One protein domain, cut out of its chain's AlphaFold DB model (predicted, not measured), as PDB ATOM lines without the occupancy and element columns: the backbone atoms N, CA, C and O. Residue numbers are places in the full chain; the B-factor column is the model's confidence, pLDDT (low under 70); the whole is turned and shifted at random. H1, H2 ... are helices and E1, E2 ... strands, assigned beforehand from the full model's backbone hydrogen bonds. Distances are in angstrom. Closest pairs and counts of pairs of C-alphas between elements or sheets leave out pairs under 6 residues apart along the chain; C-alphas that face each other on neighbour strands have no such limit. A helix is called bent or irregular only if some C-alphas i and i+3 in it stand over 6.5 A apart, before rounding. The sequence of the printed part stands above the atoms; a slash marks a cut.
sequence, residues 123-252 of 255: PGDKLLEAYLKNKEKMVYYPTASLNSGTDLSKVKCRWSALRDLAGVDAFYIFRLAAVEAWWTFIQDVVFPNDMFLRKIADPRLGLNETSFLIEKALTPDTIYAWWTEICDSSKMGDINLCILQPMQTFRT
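Overview. This is residues 123 to 252 of the 255 residues of an uncharacterized protein of Actinobacteria bacterium RBG_13_55_18 (UniProt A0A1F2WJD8). A twisted antiparallel sheet is built on two long strands side by side, E2 and E4, with the short E5 and E6 one after the other along E4's other side. The small pair E1 and E3 lies over part of one face, while H1 and H2 sit together at one end. The 130 printed residues run H1 E1 H2 E2 E3 E4 E5 E6; the class is mixed, with 52 residues in named elements. The whole is compact, radius of gyration of the C-alphas 14.9 A, spanning 42 by 34 by 26 A.

Arrangement. E4, residues 223 to 231, has three antiparallel neighbours in a branched sheet, twisted, its C-alphas up to 4.5 A off plane. On one side is E2, residues 171 to 178, with N 173 and O 229 2.9 A apart, within hydrogen-bond range. On the other side are E5, residues 241 to 244, a hairpin with E4, N 243 to O 230 2.8 A, and E6, residues 248 to 251, N 224 to O 250 2.8 A. E1, residues 156 to 159, and E3, residues 211 to 213, are antiparallel, N 157 to O 212 2.9 A; E1 and E4 are near each other, with 7 pairs of C-alphas within 10 A. H1, residues 123 to 137, only grazes the branched sheet; its closest C-alphas to E5 are Gly 124 and Leu 241, 4.9 A. H2, residues 162 to 166, touches H1, closest C-alphas Ala 166 and Ala 130, 6.2 A. In H2 every O i to N i+4 pair is within range, in H1 9 of 11.

Along the chain. E4 is 26.7 A long and E2 23.9 A. H1, 21.8 A, begins at C-alpha 123 (20.261, 45.430, 64.790) and is irregular, C-alphas 133 and 136 being 7.9 A apart. E6 ends at C-alpha 251 (30.301, 77.340, 79.860).

Size, cuts and confidence. The C-alphas farthest apart, Pro 123 and Gly 149, are 43.9 A apart. The printed part has no cut. The links H1 to E1 and E2 to E3 are long. Residues 180 to 201 are under pLDDT 70.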
ATOM      1  N   PRO A 123      19.233  44.925  63.875       93.69
ATOM      2  CA  PRO A 123      20.261  45.430  64.790       93.69
ATOM      3  C   PRO A 123      19.933  46.814  65.368       93.69
ATOM      4  O   PRO A 123      20.049  47.012  66.580       93.69
ATOM      5  N   GLY A 124      19.458  47.736  64.525       95.19
ATOM      6  CA  GLY A 124      19.054  49.080  64.936       95.19
ATOM      7  C   GLY A 124      17.891  49.073  65.929       95.19
ATOM      8  O   GLY A 124      17.955  49.744  66.952       95.19
ATOM      9  N   ASP A 125      16.864  48.260  65.700       97.00
ATOM     10  CA  ASP A 125      15.687  48.158  66.567       97.00
ATOM     11  C   ASP A 125      16.068  47.672  67.970       97.00
ATOM     12  O   ASP A 125      15.623  48.247  68.964       97.00
ATOM     13  N   LYS A 126      16.957  46.673  68.068       96.12
ATOM     14  CA  LYS A 126      17.494  46.201  69.358       96.12
ATOM     15  C   LYS A 126      18.258  47.302  70.092       96.12
ATOM     16  O   LYS A 126      18.106  47.456  71.306       96.12
ATOM     17  N   LEU A 127      19.074  48.061  69.361       97.81
ATOM     18  CA  LEU A 127      19.836  49.180  69.908       97.81
ATOM     19  C   LEU A 127      18.902  50.294  70.408       97.81
ATOM     20  O   LEU A 127      19.061  50.775  71.532       97.81
ATOM     21  N   LEU A 128      17.894  50.657  69.612       98.38
ATOM     22  CA  LEU A 128      16.899  51.666  69.966       98.38
ATOM     23  C   LEU A 128      16.068  51.243  71.175       98.38
ATOM     24  O   LEU A 128      15.850  52.042  72.081       98.38
ATOM     25  N   GLU A 129      15.621  49.992  71.227       98.38
ATOM     26  CA  GLU A 129      14.860  49.466  72.358       98.38
ATOM     27  C   GLU A 129      15.671  49.542  73.660       98.38
ATOM     28  O   GLU A 129      15.161  49.997  74.690       98.38
ATOM     29  N   ALA A 130      16.944  49.139  73.616       98.31
ATOM     30  CA  ALA A 130      17.850  49.228  74.758       98.31
ATOM     31  C   ALA A 130      18.065  50.678  75.209       98.31
ATOM     32  O   ALA A 130      18.051  50.951  76.416       98.31
ATOM     33  N   TYR A 131      18.210  51.598  74.252       98.38
ATOM     34  CA  TYR A 131      18.307  53.030  74.507       98.38
ATOM     35  C   TYR A 131      17.055  53.578  75.187       98.38
ATOM     36  O   TYR A 131      17.140  54.090  76.301       98.38
ATOM     37  N   LEU A 132      15.878  53.407  74.585       98.06
ATOM     38  CA  LEU A 132      14.623  53.961  75.100       98.06
ATOM     39  C   LEU A 132      14.295  53.466  76.513       98.06
ATOM     40  O   LEU A 132      13.823  54.241  77.341       98.06
ATOM     41  N   LYS A 133      14.593  52.199  76.822       98.44
ATOM     42  CA  LYS A 133      14.389  51.622  78.163       98.44
ATOM     43  C   LYS A 133      15.317  52.197  79.237       98.44
ATOM     44  O   LYS A 133      15.028  52.045  80.424       98.44
ATOM     45  N   ASN A 134      16.440  52.801  78.849       98.31
ATOM     46  CA  ASN A 134      17.491  53.218  79.778       98.31
ATOM     47  C   ASN A 134      17.908  54.686  79.651       98.31
ATOM     48  O   ASN A 134      18.723  55.121  80.463       98.31
ATOM     49  N   LYS A 135      17.353  55.459  78.709       96.00
ATOM     50  CA  LYS A 135      17.776  56.843  78.447       96.00
ATOM     51  C   LYS A 135      17.691  57.751  79.675       96.00
ATOM     52  O   LYS A 135      18.616  58.510  79.928       96.00
ATOM     53  N   GLU A 136      16.673  57.568  80.517       96.12
ATOM     54  CA  GLU A 136      16.503  58.319  81.774       96.12
ATOM     55  C   GLU A 136      17.569  58.001  82.841       96.12
ATOM     56  O   GLU A 136      17.740  58.747  83.801       96.12
ATOM     57  N   LYS A 137      18.291  56.881  82.704       97.25
ATOM     58  CA  LYS A 137      19.393  56.493  83.602       97.25
ATOM     59  C   LYS A 137      20.752  56.974  83.098       97.25
ATOM     60  O   LYS A 137      21.751  56.793  83.795       97.25
ATOM     61  N   MET A 138      20.820  57.505  81.879       96.12
ATOM     62  CA  MET A 138      22.077  57.945  81.294       96.12
ATOM     63  C   MET A 138      22.562  59.221  81.969       96.12
ATOM     64  O   MET A 138      21.815  60.178  82.158       96.12
ATOM     65  N   VAL A 139      23.845  59.230  82.310       96.94
ATOM     66  CA  VAL A 139      24.525  60.364  82.927       96.94
ATOM     67  C   VAL A 139      25.459  60.983  81.904       96.94
ATOM     68  O   VAL A 139      26.187  60.271  81.215       96.94
ATOM     69  N   TYR A 140      25.470  62.311  81.855       96.50
ATOM     70  CA  TYR A 140      26.334  63.095  80.984       96.50
ATOM     71  C   TYR A 140      27.140  64.092  81.813       96.50
ATOM     72  O   TYR A 140      26.682  64.576  82.848       96.50
ATOM     73  N   TYR A 141      28.351  64.407  81.364       96.31
ATOM     74  CA  TYR A 141      29.189  65.436  81.970       96.31
ATOM     75  C   TYR A 141      30.177  66.001  80.943       96.31
ATOM     76  O   TYR A 141      30.794  65.210  80.234       96.31
ATOM     77  N   PRO A 142      30.423  67.319  80.895       95.38
ATOM     78  CA  PRO A 142      29.796  68.382  81.688       95.38
ATOM     79  C   PRO A 142      28.427  68.815  81.129       95.38
ATOM     80  O   PRO A 142      28.191  68.732  79.929       95.38
ATOM     81  N   THR A 143      27.541  69.310  81.997       92.12
ATOM     82  CA  THR A 143      26.165  69.740  81.644       92.12
ATOM     83  C   THR A 143      25.813  71.151  82.138       92.12
ATOM     84  O   THR A 143      24.662  71.576  82.066       92.12
ATOM     85  N   ALA A 144      26.804  71.880  82.657       91.12
ATOM     86  CA  ALA A 144      26.682  73.240  83.177       91.12
ATOM     87  C   ALA A 144      28.060  73.922  83.179       91.12
ATOM     88  O   ALA A 144      29.005  73.402  82.598       91.12
ATOM     89  N   SER A 145      28.214  75.073  83.835       93.19
ATOM     90  CA  SER A 145      29.508  75.761  83.946       93.19
ATOM     91  C   SER A 145      30.631  74.864  84.479       93.19
ATOM     92  O   SER A 145      30.461  74.139  85.459       93.19
ATOM     93  N   LEU A 146      31.807  74.963  83.856       94.62
ATOM     94  CA  LEU A 146      33.035  74.375  84.378       94.62
ATOM     95  C   LEU A 146      33.542  75.182  85.579       94.62
ATOM     96  O   LEU A 146      33.370  76.400  85.651       94.62
ATOM     97  N   ASN A 147      34.208  74.498  86.508       93.50
ATOM     98  CA  ASN A 147      34.766  75.128  87.702       93.50
ATOM     99  C   ASN A 147      35.874  76.127  87.340       93.50
ATOM    100  O   ASN A 147      36.646  75.910  86.401       93.50
ATOM    101  N   SER A 148      36.008  77.189  88.133       91.88
ATOM    102  CA  SER A 148      37.153  78.098  88.033       91.88
ATOM    103  C   SER A 148      38.464  77.326  88.238       91.88
ATOM    104  O   SER A 148      38.530  76.419  89.065       91.88
ATOM    105  N   GLY A 149      39.499  77.654  87.457       90.62
ATOM    106  CA  GLY A 149      40.777  76.928  87.465       90.62
ATOM    107  C   GLY A 149      40.793  75.616  86.669       90.62
ATOM    108  O   GLY A 149      41.812  74.930  86.670       90.62
ATOM    109  N   THR A 150      39.704  75.255  85.975       93.69
ATOM    110  CA  THR A 150      39.715  74.114  85.040       93.69
ATOM    111  C   THR A 150      40.748  74.340  83.935       93.69
ATOM    112  O   THR A 150      40.716  75.361  83.251       93.69
ATOM    113  N   ASP A 151      41.628  73.359  83.725       94.19
ATOM    114  CA  ASP A 151      42.556  73.337  82.591       94.19
ATOM    115  C   ASP A 151      41.774  73.144  81.281       94.19
ATOM    116  O   ASP A 151      41.329  72.040  80.949       94.19
ATOM    117  N   LEU A 152      41.598  74.237  80.531       94.12
ATOM    118  CA  LEU A 152      40.843  74.255  79.276       94.12
ATOM    119  C   LEU A 152      41.491  73.433  78.152       94.12
ATOM    120  O   LEU A 152      40.836  73.198  77.139       94.12
ATOM    121  N   SER A 153      42.733  72.965  78.323       92.00
ATOM    122  CA  SER A 153      43.405  72.045  77.394       92.00
ATOM    123  C   SER A 153      43.141  70.564  77.682       92.00
ATOM    124  O   SER A 153      43.595  69.703  76.934       92.00
ATOM    125  N   LYS A 154      42.426  70.245  78.772       91.69
ATOM    126  CA  LYS A 154      42.192  68.863  79.231       91.69
ATOM    127  C   LYS A 154      40.740  68.589  79.600       91.69
ATOM    128  O   LYS A 154      40.448  67.732  80.439       91.69
ATOM    129  N   VAL A 155      39.810  69.321  78.994       94.19
ATOM    130  CA  VAL A 155      38.383  69.110  79.243       94.19
ATOM    131  C   VAL A 155      37.968  67.760  78.664       94.19
ATOM    132  O   VAL A 155      38.193  67.463  77.492       94.19
ATOM    133  N   LYS A 156      37.368  66.927  79.516       95.06
ATOM    134  CA  LYS A 156      36.928  65.575  79.176       95.06
ATOM    135  C   LYS A 156      35.415  65.465  79.317       95.06
ATOM    136  O   LYS A 156      34.898  65.570  80.433       95.06
ATOM    137  N   CYS A 157      34.738  65.199  78.207       95.50
ATOM    138  CA  CYS A 157      33.318  64.870  78.196       95.50
ATOM    139  C   CYS A 157      33.133  63.379  78.494       95.50
ATOM    140  O   CYS A 157      33.978  62.559  78.128       95.50
ATOM    141  N   ARG A 158      32.061  63.025  79.198       97.12
ATOM    142  CA  ARG A 158      31.737  61.669  79.645       97.12
ATOM    143  C   ARG A 158      30.249  61.401  79.497       97.12
ATOM    144  O   ARG A 158      29.440  62.297  79.727       97.12
ATOM    145  N   TRP A 159      29.907  60.161  79.187       97.38
ATOM    146  CA  TRP A 159      28.534  59.690  79.065       97.38
ATOM    147  C   TRP A 159      28.419  58.232  79.523       97.38
ATOM    148  O   TRP A 159      29.406  57.492  79.542       97.38
ATOM    149  N   SER A 160      27.213  57.806  79.895       97.62
ATOM    150  CA  SER A 160      26.921  56.393  80.155       97.62
ATOM    151  C   SER A 160      26.903  55.579  78.859       97.62
ATOM    152  O   SER A 160      26.216  55.950  77.906       97.62
ATOM    153  N   ALA A 161      27.588  54.435  78.845       97.00
ATOM    154  CA  ALA A 161      27.488  53.478  77.748       97.00
ATOM    155  C   ALA A 161      26.258  52.565  77.906       97.00
ATOM    156  O   ALA A 161      25.896  52.153  79.011       97.00
ATOM    157  N   LEU A 162      25.640  52.177  76.787       97.44
ATOM    158  CA  LEU A 162      24.556  51.189  76.759       97.44
ATOM    159  C   LEU A 162      25.033  49.810  77.199       97.44
ATOM    160  O   LEU A 162      24.247  49.049  77.762       97.44
ATOM    161  N   ARG A 163      26.321  49.514  77.019       97.81
ATOM    162  CA  ARG A 163      26.921  48.280  77.511       97.81
ATOM    163  C   ARG A 163      26.758  48.135  79.020       97.81
ATOM    164  O   ARG A 163      26.375  47.063  79.480       97.81
ATOM    165  N   ASP A 164      26.965  49.216  79.765       97.75
ATOM    166  CA  ASP A 164      26.878  49.210  81.228       97.75
ATOM    167  C   ASP A 164      25.423  49.187  81.721       97.75
ATOM    168  O   ASP A 164      25.121  48.604  82.759       97.75
ATOM    169  N   LEU A 165      24.507  49.809  80.972       97.56
ATOM    170  CA  LEU A 165      23.098  49.941  81.361       97.56
ATOM    171  C   LEU A 165      22.214  48.770  80.908       97.56
ATOM    172  O   LEU A 165      21.204  48.480  81.548       97.56
ATOM    173  N   ALA A 166      22.558  48.133  79.789       97.31
ATOM    174  CA  ALA A 166      21.705  47.169  79.097       97.31
ATOM    175  C   ALA A 166      22.460  45.950  78.540       97.31
ATOM    176  O   ALA A 166      21.828  45.066  77.964       97.31
ATOM    177  N   GLY A 167      23.790  45.883  78.672       97.25
ATOM    178  CA  GLY A 167      24.590  44.798  78.097       97.25
ATOM    179  C   GLY A 167      24.686  44.829  76.566       97.25
ATOM    180  O   GLY A 167      25.129  43.849  75.974       97.25
ATOM    181  N   VAL A 168      24.270  45.928  75.926       97.25
ATOM    182  CA  VAL A 168      24.254  46.085  74.464       97.25
ATOM    183  C   VAL A 168      25.480  46.866  74.018       97.25
ATOM    184  O   VAL A 168      25.703  47.984  74.480       97.25
ATOM    185  N   ASP A 169      26.264  46.269  73.122       96.94
ATOM    186  CA  ASP A 169      27.399  46.942  72.498       96.94
ATOM    187  C   ASP A 169      26.921  48.024  71.531       96.94
ATOM    188  O   ASP A 169      25.967  47.818  70.778       96.94
ATOM    189  N   ALA A 170      27.595  49.170  71.551       96.69
ATOM    190  CA  ALA A 170      27.278  50.274  70.662       96.69
ATOM    191  C   ALA A 170      28.506  51.129  70.349       96.69
ATOM    192  O   ALA A 170      29.440  51.211  71.148       96.69
ATOM    193  N   PHE A 171      28.491  51.784  69.194       95.06
ATOM    194  CA  PHE A 171      29.541  52.703  68.773       95.06
ATOM    195  C   PHE A 171      29.134  54.145  69.058       95.06
ATOM    196  O   PHE A 171      27.990  54.513  68.821       95.06
ATOM    197  N   TYR A 172      30.067  54.958  69.549       93.50
ATOM    198  CA  TYR A 172      29.815  56.340  69.953       93.50
ATOM    199  C   TYR A 172      30.606  57.326  69.098       93.50
ATOM    200  O   TYR A 172      31.830  57.243  69.010       93.50
ATOM    201  N   ILE A 173      29.910  58.295  68.506       89.94
ATOM    202  CA  ILE A 173      30.507  59.448  67.825       89.94
ATOM    203  C   ILE A 173      30.334  60.661  68.730       89.94
ATOM    204  O   ILE A 173      29.212  61.001  69.090       89.94
ATOM    205  N   PHE A 174      31.429  61.333  69.080       89.88
ATOM    206  CA  PHE A 174      31.386  62.578  69.849       89.88
ATOM    207  C   PHE A 174      31.407  63.794  68.922       89.88
ATOM    208  O   PHE A 174      32.197  63.856  67.973       89.88
ATOM    209  N   ARG A 175      30.561  64.780  69.228       88.00
ATOM    210  CA  ARG A 175      30.487  66.060  68.520       88.00
ATOM    211  C   ARG A 175      30.511  67.208  69.527       88.00
ATOM    212  O   ARG A 175      29.876  67.131  70.579       88.00
ATOM    213  N   LEU A 176      31.223  68.280  69.187       87.19
ATOM    214  CA  LEU A 176      31.354  69.493  69.994       87.19
ATOM    215  C   LEU A 176      31.389  70.727  69.095       87.19
ATOM    216  O   LEU A 176      32.166  70.775  68.139       87.19
ATOM    217  N   ALA A 177      30.602  71.738  69.450       85.25
ATOM    218  CA  ALA A 177      30.573  73.039  68.795       85.25
ATOM    219  C   ALA A 177      30.616  74.168  69.834       85.25
ATOM    220  O   ALA A 177      30.021  74.059  70.910       85.25
ATOM    221  N   ALA A 178      31.314  75.259  69.513       86.00
ATOM    222  CA  ALA A 178      31.112  76.522  70.221       86.00
ATOM    223  C   ALA A 178      29.766  77.092  69.761       86.00
ATOM    224  O   ALA A 178      29.512  77.151  68.562       86.00
ATOM    225  N   VAL A 179      28.892  77.467  70.694       79.06
ATOM    226  CA  VAL A 179      27.538  77.913  70.355       79.06
ATOM    227  C   VAL A 179      27.347  79.388  70.679       79.06
ATOM    228  O   VAL A 179      27.404  79.799  71.835       79.06
ATOM    229  N   GLU A 180      27.047  80.175  69.647       65.38
ATOM    230  CA  GLU A 180      26.361  81.464  69.805       65.38
ATOM    231  C   GLU A 180      24.837  81.261  69.847       65.38
ATOM    232  O   GLU A 180      24.127  81.962  70.567       65.38
ATOM    233  N   ALA A 181      24.336  80.243  69.132       55.88
ATOM    234  CA  ALA A 181      22.942  79.810  69.132       55.88
ATOM    235  C   ALA A 181      22.814  78.297  68.874       55.88
ATOM    236  O   ALA A 181      23.515  77.737  68.030       55.88
ATOM    237  N   TRP A 182      21.878  77.634  69.561       54.19
ATOM    238  CA  TRP A 182      21.738  76.168  69.590       54.19
ATOM    239  C   TRP A 182      21.356  75.511  68.246       54.19
ATOM    240  O   TRP A 182      21.446  74.295  68.128       54.19
ATOM    241  N   TRP A 183      20.971  76.289  67.227       54.81
ATOM    242  CA  TRP A 183      20.548  75.833  65.890       54.81
ATOM    243  C   TRP A 183      21.608  76.040  64.786       54.81
ATOM    244  O   TRP A 183      21.278  76.121  63.610       54.81
ATOM    245  N   THR A 184      22.889  76.193  65.126       51.12
ATOM    246  CA  THR A 184      23.986  76.378  64.136       51.12
ATOM    247  C   THR A 184      24.895  75.139  63.998       51.12
ATOM    248  O   THR A 184      25.815  75.078  63.189       51.12
ATOM    249  N   PHE A 185      24.562  74.073  64.727       54.09
ATOM    250  CA  PHE A 185      25.454  73.006  65.193       54.09
ATOM    251  C   PHE A 185      26.040  72.000  64.179       54.09
ATOM    252  O   PHE A 185      26.974  71.300  64.545       54.09
ATOM    253  N   ILE A 186      25.527  71.860  62.948       55.34
ATOM    254  CA  ILE A 186      26.022  70.814  62.010       55.34
ATOM    255  C   ILE A 186      27.242  71.302  61.219       55.34
ATOM    256  O   ILE A 186      28.086  70.497  60.843       55.34
ATOM    257  N   GLN A 187      27.340  72.610  60.971       50.91
ATOM    258  CA  GLN A 187      28.402  73.194  60.144       50.91
ATOM    259  C   GLN A 187      29.612  73.654  60.968       50.91
ATOM    260  O   GLN A 187      30.731  73.624  60.468       50.91
ATOM    261  N   ASP A 188      29.403  73.991  62.244       55.97
ATOM    262  CA  ASP A 188      30.439  74.533  63.132       55.97
ATOM    263  C   ASP A 188      30.950  73.502  64.153       55.97
ATOM    264  O   ASP A 188      31.388  73.852  65.253       55.97
ATOM    265  N   VAL A 189      30.880  72.204  63.823       57.25
ATOM    266  CA  VAL A 189      31.465  71.155  64.672       57.25
ATOM    267  C   VAL A 189      32.977  71.350  64.693       57.25
ATOM    268  O   VAL A 189      33.685  71.034  63.741       57.25
ATOM    269  N   VAL A 190      33.476  71.865  65.812       55.66
ATOM    270  CA  VAL A 190      34.892  72.197  65.991       55.66
ATOM    271  C   VAL A 190      35.723  70.925  66.181       55.66
ATOM    272  O   VAL A 190      36.892  70.894  65.802       55.66
ATOM    273  N   PHE A 191      35.123  69.870  66.751       56.59
ATOM    274  CA  PHE A 191      35.805  68.605  67.040       56.59
ATOM    275  C   PHE A 191      34.911  67.392  66.775       56.59
ATOM    276  O   PHE A 191      34.220  66.918  67.683       56.59
ATOM    277  N   PRO A 192      34.911  66.865  65.544       60.53
ATOM    278  CA  PRO A 192      34.318  65.568  65.274       60.53
ATOM    279  C   PRO A 192      35.295  64.454  65.690       60.53
ATOM    280  O   PRO A 192      36.393  64.362  65.144       60.53
ATOM    281  N   ASN A 193      34.904  63.566  66.613       60.25
ATOM    282  CA  ASN A 193      35.565  62.256  66.714       60.25
ATOM    283  C   ASN A 193      34.947  61.335  65.665       60.25
ATOM    284  O   ASN A 193      34.120  60.479  65.985       60.25
ATOM    285  N   ASP A 194      35.268  61.584  64.399       63.00
ATOM    286  CA  ASP A 194      34.666  60.826  63.317       63.00
ATOM    287  C   ASP A 194      35.333  59.452  63.192       63.00
ATOM    288  O   ASP A 194      36.432  59.303  62.644       63.00
ATOM    289  N   MET A 195      34.666  58.433  63.737       63.22
ATOM    290  CA  MET A 195      35.114  57.045  63.633       63.22
ATOM    291  C   MET A 195      35.261  56.588  62.172       63.22
ATOM    292  O   MET A 195      36.064  55.694  61.902       63.22
ATOM    293  N   PHE A 196      34.556  57.219  61.220       62.75
ATOM    294  CA  PHE A 196      34.620  56.860  59.803       62.75
ATOM    295  C   PHE A 196      35.945  57.284  59.163       62.75
ATOM    296  O   PHE A 196      36.484  56.547  58.338       62.75
ATOM    297  N   LEU A 197      36.523  58.411  59.592       57.75
ATOM    298  CA  LEU A 197      37.800  58.921  59.074       57.75
ATOM    299  C   LEU A 197      39.021  58.186  59.649       57.75
ATOM    300  O   LEU A 197      40.064  58.093  59.005       57.75
ATOM    301  N   ARG A 198      38.913  57.635  60.862       54.81
ATOM    302  CA  ARG A 198      40.045  57.023  61.596       54.81
ATOM    303  C   ARG A 198      40.181  55.510  61.372       54.81
ATOM    304  O   ARG A 198      41.009  54.844  61.997       54.81
ATOM    305  N   LYS A 199      39.392  54.966  60.448       49.97
ATOM    306  CA  LYS A 199      39.123  53.534  60.292       49.97
ATOM    307  C   LYS A 199      40.279  52.687  59.757       49.97
ATOM    308  O   LYS A 199      40.244  51.468  59.886       49.97
ATOM    309  N   ILE A 200      41.326  53.294  59.197       52.44
ATOM    310  CA  ILE A 200      42.495  52.529  58.729       52.44
ATOM    311  C   ILE A 200      43.264  51.901  59.916       52.44
ATOM    312  O   ILE A 200      43.975  50.920  59.720       52.44
ATOM    313  N   ALA A 201      43.093  52.404  61.151       56.91
ATOM    314  CA  ALA A 201      43.910  51.992  62.297       56.91
ATOM    315  C   ALA A 201      43.223  51.068  63.332       56.91
ATOM    316  O   ALA A 201      43.911  50.213  63.888       56.91
ATOM    317  N   ASP A 202      41.915  51.204  63.615       70.56
ATOM    318  CA  ASP A 202      41.221  50.369  64.620       70.56
ATOM    319  C   ASP A 202      39.709  50.204  64.321       70.56
ATOM    320  O   ASP A 202      38.957  51.177  64.418       70.56
ATOM    321  N   PRO A 203      39.219  48.987  64.003       75.62
ATOM    322  CA  PRO A 203      37.795  48.733  63.755       75.62
ATOM    323  C   PRO A 203      36.910  48.855  65.008       75.62
ATOM    324  O   PRO A 203      35.685  48.914  64.887       75.62
ATOM    325  N   ARG A 204      37.504  48.876  66.207       83.81
ATOM    326  CA  ARG A 204      36.800  49.008  67.490       83.81
ATOM    327  C   ARG A 204      36.723  50.447  67.985       83.81
ATOM    328  O   ARG A 204      36.214  50.668  69.081       83.81
ATOM    329  N   LEU A 205      37.245  51.411  67.233       83.69
ATOM    330  CA  LEU A 205      37.166  52.814  67.616       83.69
ATOM    331  C   LEU A 205      35.703  53.219  67.856       83.69
ATOM    332  O   LEU A 205      34.830  52.897  67.050       83.69
ATOM    333  N   GLY A 206      35.428  53.891  68.974       88.62
ATOM    334  CA  GLY A 206      34.073  54.252  69.382       88.62
ATOM    335  C   GLY A 206      33.279  53.139  70.073       88.62
ATOM    336  O   GLY A 206      32.234  53.438  70.649       88.62
ATOM    337  N   LEU A 207      33.731  51.878  70.061       93.88
ATOM    338  CA  LEU A 207      33.001  50.767  70.680       93.88
ATOM    339  C   LEU A 207      32.952  50.928  72.201       93.88
ATOM    340  O   LEU A 207      33.980  50.851  72.875       93.88
ATOM    341  N   ASN A 208      31.743  51.082  72.739       96.19
ATOM    342  CA  ASN A 208      31.464  51.231  74.169       96.19
ATOM    343  C   ASN A 208      32.296  52.330  74.842       96.19
ATOM    344  O   ASN A 208      32.595  52.252  76.036       96.19
ATOM    345  N   GLU A 209      32.690  53.352  74.081       94.12
ATOM    346  CA  GLU A 209      33.350  54.513  74.655       94.12
ATOM    347  C   GLU A 209      32.399  55.216  75.625       94.12
ATOM    348  O   GLU A 209      31.190  55.275  75.415       94.12
ATOM    349  N   THR A 210      32.964  55.746  76.705       96.38
ATOM    350  CA  THR A 210      32.238  56.473  77.760       96.38
ATOM    351  C   THR A 210      32.747  57.897  77.918       96.38
ATOM    352  O   THR A 210      32.347  58.615  78.837       96.38
ATOM    353  N   SER A 211      33.705  58.314  77.084       95.12
ATOM    354  CA  SER A 211      34.323  59.623  77.215       95.12
ATOM    355  C   SER A 211      35.143  60.044  76.008       95.12
ATOM    356  O   SER A 211      35.751  59.199  75.360       95.12
ATOM    357  N   PHE A 212      35.282  61.355  75.825       92.25
ATOM    358  CA  PHE A 212      36.161  61.966  74.837       92.25
ATOM    359  C   PHE A 212      36.994  63.079  75.484       92.25
ATOM    360  O   PHE A 212      36.462  63.895  76.243       92.25
ATOM    361  N   LEU A 213      38.304  63.094  75.224       91.19
ATOM    362  CA  LEU A 213      39.202  64.170  75.651       91.19
ATOM    363  C   LEU A 213      39.300  65.196  74.525       91.19
ATOM    364  O   LEU A 213      39.685  64.853  73.412       91.19
ATOM    365  N   ILE A 214      38.982  66.450  74.823       88.88
ATOM    366  CA  ILE A 214      39.110  67.533  73.853       88.88
ATOM    367  C   ILE A 214      40.592  67.919  73.776       88.88
ATOM    368  O   ILE A 214      41.148  68.436  74.740       88.88
ATOM    369  N   GLU A 215      41.233  67.639  72.641       82.38
ATOM    370  CA  GLU A 215      42.691  67.785  72.485       82.38
ATOM    371  C   GLU A 215      43.149  69.234  72.258       82.38
ATOM    372  O   GLU A 215      44.283  69.592  72.571       82.38
ATOM    373  N   LYS A 216      42.275  70.090  71.721       84.06
ATOM    374  CA  LYS A 216      42.560  71.515  71.516       84.06
ATOM    375  C   LYS A 216      41.946  72.329  72.646       84.06
ATOM    376  O   LYS A 216      40.796  72.123  73.021       84.06
ATOM    377  N   ALA A 217      42.715  73.294  73.141       90.75
ATOM    378  CA  ALA A 217      42.271  74.165  74.215       90.75
ATOM    379  C   ALA A 217      40.965  74.894  73.862       90.75
ATOM    380  O   ALA A 217      40.835  75.473  72.779       90.75
ATOM    381  N   LEU A 218      40.015  74.862  74.797       91.81
ATOM    382  CA  LEU A 218      38.768  75.609  74.695       91.81
ATOM    383  C   LEU A 218      38.995  77.097  74.968       91.81
ATOM    384  O   LEU A 218      39.847  77.484  75.768       91.81
ATOM    385  N   THR A 219      38.179  77.931  74.335       92.38
ATOM    386  CA  THR A 219      38.170  79.376  74.545       92.38
ATOM    387  C   THR A 219      37.540  79.693  75.910       92.38
ATOM    388  O   THR A 219      36.488  79.128  76.234       92.38
ATOM    389  N   PRO A 220      38.142  80.573  76.734       94.69
ATOM    390  CA  PRO A 220      37.523  81.072  77.963       94.69
ATOM    391  C   PRO A 220      36.183  81.781  77.713       94.69
ATOM    392  O   PRO A 220      35.918  82.263  76.614       94.69
ATOM    393  N   ASP A 221      35.341  81.855  78.746       93.25
ATOM    394  CA  ASP A 221      34.019  82.508  78.734       93.25
ATOM    395  C   ASP A 221      33.104  82.156  77.540       93.25
ATOM    396  O   ASP A 221      32.319  82.977  77.066       93.25
ATOM    397  N   THR A 222      33.199  80.923  77.047       91.44
ATOM    398  CA  THR A 222      32.511  80.449  75.843       91.44
ATOM    399  C   THR A 222      31.539  79.332  76.201       91.44
ATOM    400  O   THR A 222      31.838  78.471  77.036       91.44
ATOM    401  N   ILE A 223      30.358  79.347  75.582       91.25
ATOM    402  CA  ILE A 223      29.386  78.263  75.706       91.25
ATOM    403  C   ILE A 223      29.682  77.228  74.629       91.25
ATOM    404  O   ILE A 223      29.824  77.545  73.449       91.25
ATOM    405  N   TYR A 224      29.748  75.978  75.055       91.00
ATOM    406  CA  TYR A 224      29.921  74.827  74.197       91.00
ATOM    407  C   TYR A 224      28.700  73.926  74.293       91.00
ATOM    408  O   TYR A 224      28.186  73.685  75.389       91.00
ATOM    409  N   ALA A 225      28.267  73.407  73.150       89.81
ATOM    410  CA  ALA A 225      27.296  72.332  73.072       89.81
ATOM    411  C   ALA A 225      27.984  71.058  72.587       89.81
ATOM    412  O   ALA A 225      28.796  71.096  71.660       89.81
ATOM    413  N   TRP A 226      27.661  69.932  73.212       91.12
ATOM    414  CA  TRP A 226      28.181  68.632  72.816       91.12
ATOM    415  C   TRP A 226      27.115  67.558  72.935       91.12
ATOM    416  O   TRP A 226      26.158  67.679  73.700       91.12
ATOM    417  N   TRP A 227      27.283  66.500  72.162       91.69
ATOM    418  CA  TRP A 227      26.416  65.335  72.204       91.69
ATOM    419  C   TRP A 227      27.168  64.114  71.699       91.69
ATOM    420  O   TRP A 227      28.301  64.201  71.207       91.69
ATOM    421  N   THR A 228      26.503  62.975  71.818       92.62
ATOM    422  CA  THR A 228      26.971  61.706  71.289       92.62
ATOM    423  C   THR A 228      25.932  61.100  70.359       92.62
ATOM    424  O   THR A 228      24.728  61.159  70.618       92.62
ATOM    425  N   GLU A 229      26.400  60.542  69.248       92.69
ATOM    426  CA  GLU A 229      25.599  59.698  68.366       92.69
ATOM    427  C   GLU A 229      25.906  58.239  68.701       92.69
ATOM    428  O   GLU A 229      27.079  57.871  68.779       92.69
ATOM    429  N   ILE A 230      24.875  57.415  68.898       95.44
ATOM    430  CA  ILE A 230      25.030  55.966  69.054       95.44
ATOM    431  C   ILE A 230      24.757  55.288  67.713       95.44
ATOM    432  O   ILE A 230      23.708  55.521  67.114       95.44
ATOM    433  N   CYS A 231      25.660  54.420  67.273       95.31
ATOM    434  CA  CYS A 231      25.543  53.636  66.050       95.31
ATOM    435  C   CYS A 231      25.654  52.135  66.333       95.31
ATOM    436  O   CYS A 231      26.329  51.703  67.270       95.31
ATOM    437  N   ASP A 232      25.016  51.328  65.488       95.00
ATOM    438  CA  ASP A 232      25.092  49.863  65.517       95.00
ATOM    439  C   ASP A 232      26.345  49.301  64.816       95.00
ATOM    440  O   ASP A 232      26.626  48.109  64.917       95.00
ATOM    441  N   SER A 233      27.128  50.150  64.141       91.75
ATOM    442  CA  SER A 233      28.383  49.791  63.475       91.75
ATOM    443  C   SER A 233      29.374  50.963  63.456       91.75
ATOM    444  O   SER A 233      28.972  52.120  63.538       91.75
ATOM    445  N   SER A 234      30.671  50.666  63.305       86.69
ATOM    446  CA  SER A 234      31.738  51.645  63.029       86.69
ATOM    447  C   SER A 234      32.017  51.854  61.536       86.69
ATOM    448  O   SER A 234      32.844  52.686  61.155       86.69
ATOM    449  N   LYS A 235      31.360  51.094  60.649       86.44
ATOM    450  CA  LYS A 235      31.461  51.250  59.191       86.44
ATOM    451  C   LYS A 235      30.250  52.022  58.683       86.44
ATOM    452  O   LYS A 235      29.137  51.534  58.826       86.44
ATOM    453  N   MET A 236      30.479  53.177  58.049       86.69
ATOM    454  CA  MET A 236      29.418  54.063  57.555       86.69
ATOM    455  C   MET A 236      28.383  53.292  56.718       86.69
ATOM    456  O   MET A 236      27.197  53.331  57.042       86.69
ATOM    457  N   GLY A 237      28.818  52.495  55.737       89.69
ATOM    458  CA  GLY A 237      27.902  51.691  54.921       89.69
ATOM    459  C   GLY A 237      27.139  50.574  55.638       89.69
ATOM    460  O   GLY A 237      26.115  50.123  55.130       89.69
ATOM    461  N   ASP A 238      27.566  50.171  56.835       92.44
ATOM    462  CA  ASP A 238      26.938  49.085  57.599       92.44
ATOM    463  C   ASP A 238      26.013  49.601  58.719       92.44
ATOM    464  O   ASP A 238      25.352  48.800  59.379       92.44
ATOM    465  N   ILE A 239      25.967  50.916  58.965       94.44
ATOM    466  CA  ILE A 239      25.112  51.505  60.007       94.44
ATOM    467  C   ILE A 239      23.650  51.454  59.579       94.44
ATOM    468  O   ILE A 239      23.279  52.041  58.563       94.44
ATOM    469  N   ASN A 240      22.793  50.835  60.385       97.31
ATOM    470  CA  ASN A 240      21.348  50.803  60.147       97.31
ATOM    471  C   ASN A 240      20.600  51.828  60.997       97.31
ATOM    472  O   ASN A 240      19.499  52.232  60.616       97.31
ATOM    473  N   LEU A 241      21.184  52.272  62.115       97.75
ATOM    474  CA  LEU A 241      20.596  53.269  63.005       97.75
ATOM    475  C   LEU A 241      21.662  54.197  63.603       97.75
ATOM    476  O   LEU A 241      22.652  53.740  64.168       97.75
ATOM    477  N   CYS A 242      21.380  55.497  63.575       95.88
ATOM    478  CA  CYS A 242      22.003  56.498  64.438       95.88
ATOM    479  C   CYS A 242      20.993  56.969  65.494       95.88
ATOM    480  O   CYS A 242      19.867  57.330  65.158       95.88
ATOM    481  N   ILE A 243      21.391  57.037  66.759       96.38
ATOM    482  CA  ILE A 243      20.626  57.681  67.832       96.38
ATOM    483  C   ILE A 243      21.348  58.968  68.204       96.38
ATOM    484  O   ILE A 243      22.451  58.912  68.741       96.38
ATOM    485  N   LEU A 244      20.740  60.122  67.943       93.31
ATOM    486  CA  LEU A 244      21.253  61.406  68.413       93.31
ATOM    487  C   LEU A 244      20.770  61.621  69.848       93.31
ATOM    488  O   LEU A 244      19.595  61.919  70.063       93.31
ATOM    489  N   GLN A 245      21.661  61.418  70.820       93.62
ATOM    490  CA  GLN A 245      21.349  61.552  72.249       93.62
ATOM    491  C   GLN A 245      21.131  63.018  72.640       93.62
ATOM    492  O   GLN A 245      21.649  63.887  71.952       93.62
ATOM    493  N   PRO A 246      20.452  63.329  73.759       91.88
ATOM    494  CA  PRO A 246      20.218  64.701  74.192       91.88
ATOM    495  C   PRO A 246      21.487  65.555  74.226       91.88
ATOM    496  O   PRO A 246      22.512  65.173  74.800       91.88
ATOM    497  N   MET A 247      21.392  66.746  73.642       90.06
ATOM    498  CA  MET A 247      22.481  67.711  73.627       90.06
ATOM    499  C   MET A 247      22.736  68.259  75.030       90.06
ATOM    500  O   MET A 247      21.816  68.641  75.751       90.06
ATOM    501  N   GLN A 248      24.009  68.339  75.384       92.75
ATOM    502  CA  GLN A 248      24.497  68.896  76.634       92.75
ATOM    503  C   GLN A 248      25.162  70.241  76.365       92.75
ATOM    504  O   GLN A 248      25.701  70.476  75.283       92.75
ATOM    505  N   THR A 249      25.157  71.129  77.357       91.75
ATOM    506  CA  THR A 249      25.821  72.434  77.244       91.75
ATOM    507  C   THR A 249      26.670  72.723  78.468       91.75
ATOM    508  O   THR A 249      26.341  72.302  79.571       91.75
ATOM    509  N   PHE A 250      27.777  73.436  78.285       94.00
ATOM    510  CA  PHE A 250      28.593  73.940  79.384       94.00
ATOM    511  C   PHE A 250      29.221  75.281  79.020       94.00
ATOM    512  O   PHE A 250      29.428  75.583  77.848       94.00
ATOM    513  N   ARG A 251      29.555  76.086  80.033       94.25
ATOM    514  CA  ARG A 251      30.301  77.340  79.860       94.25
ATOM    515  C   ARG A 251      31.697  77.195  80.447       94.25
ATOM    516  O   ARG A 251      31.840  76.699  81.567       94.25
ATOM    517  N   THR A 252      32.723  77.617  79.718       95.25
ATOM    518  CA  THR A 252      34.089  77.702  80.253       95.25
ATOM    519  C   THR A 252      34.218  78.893  81.216       95.25
ATOM    520  O   THR A 252      33.545  79.911  81.028       95.25
TER     521      THR A 252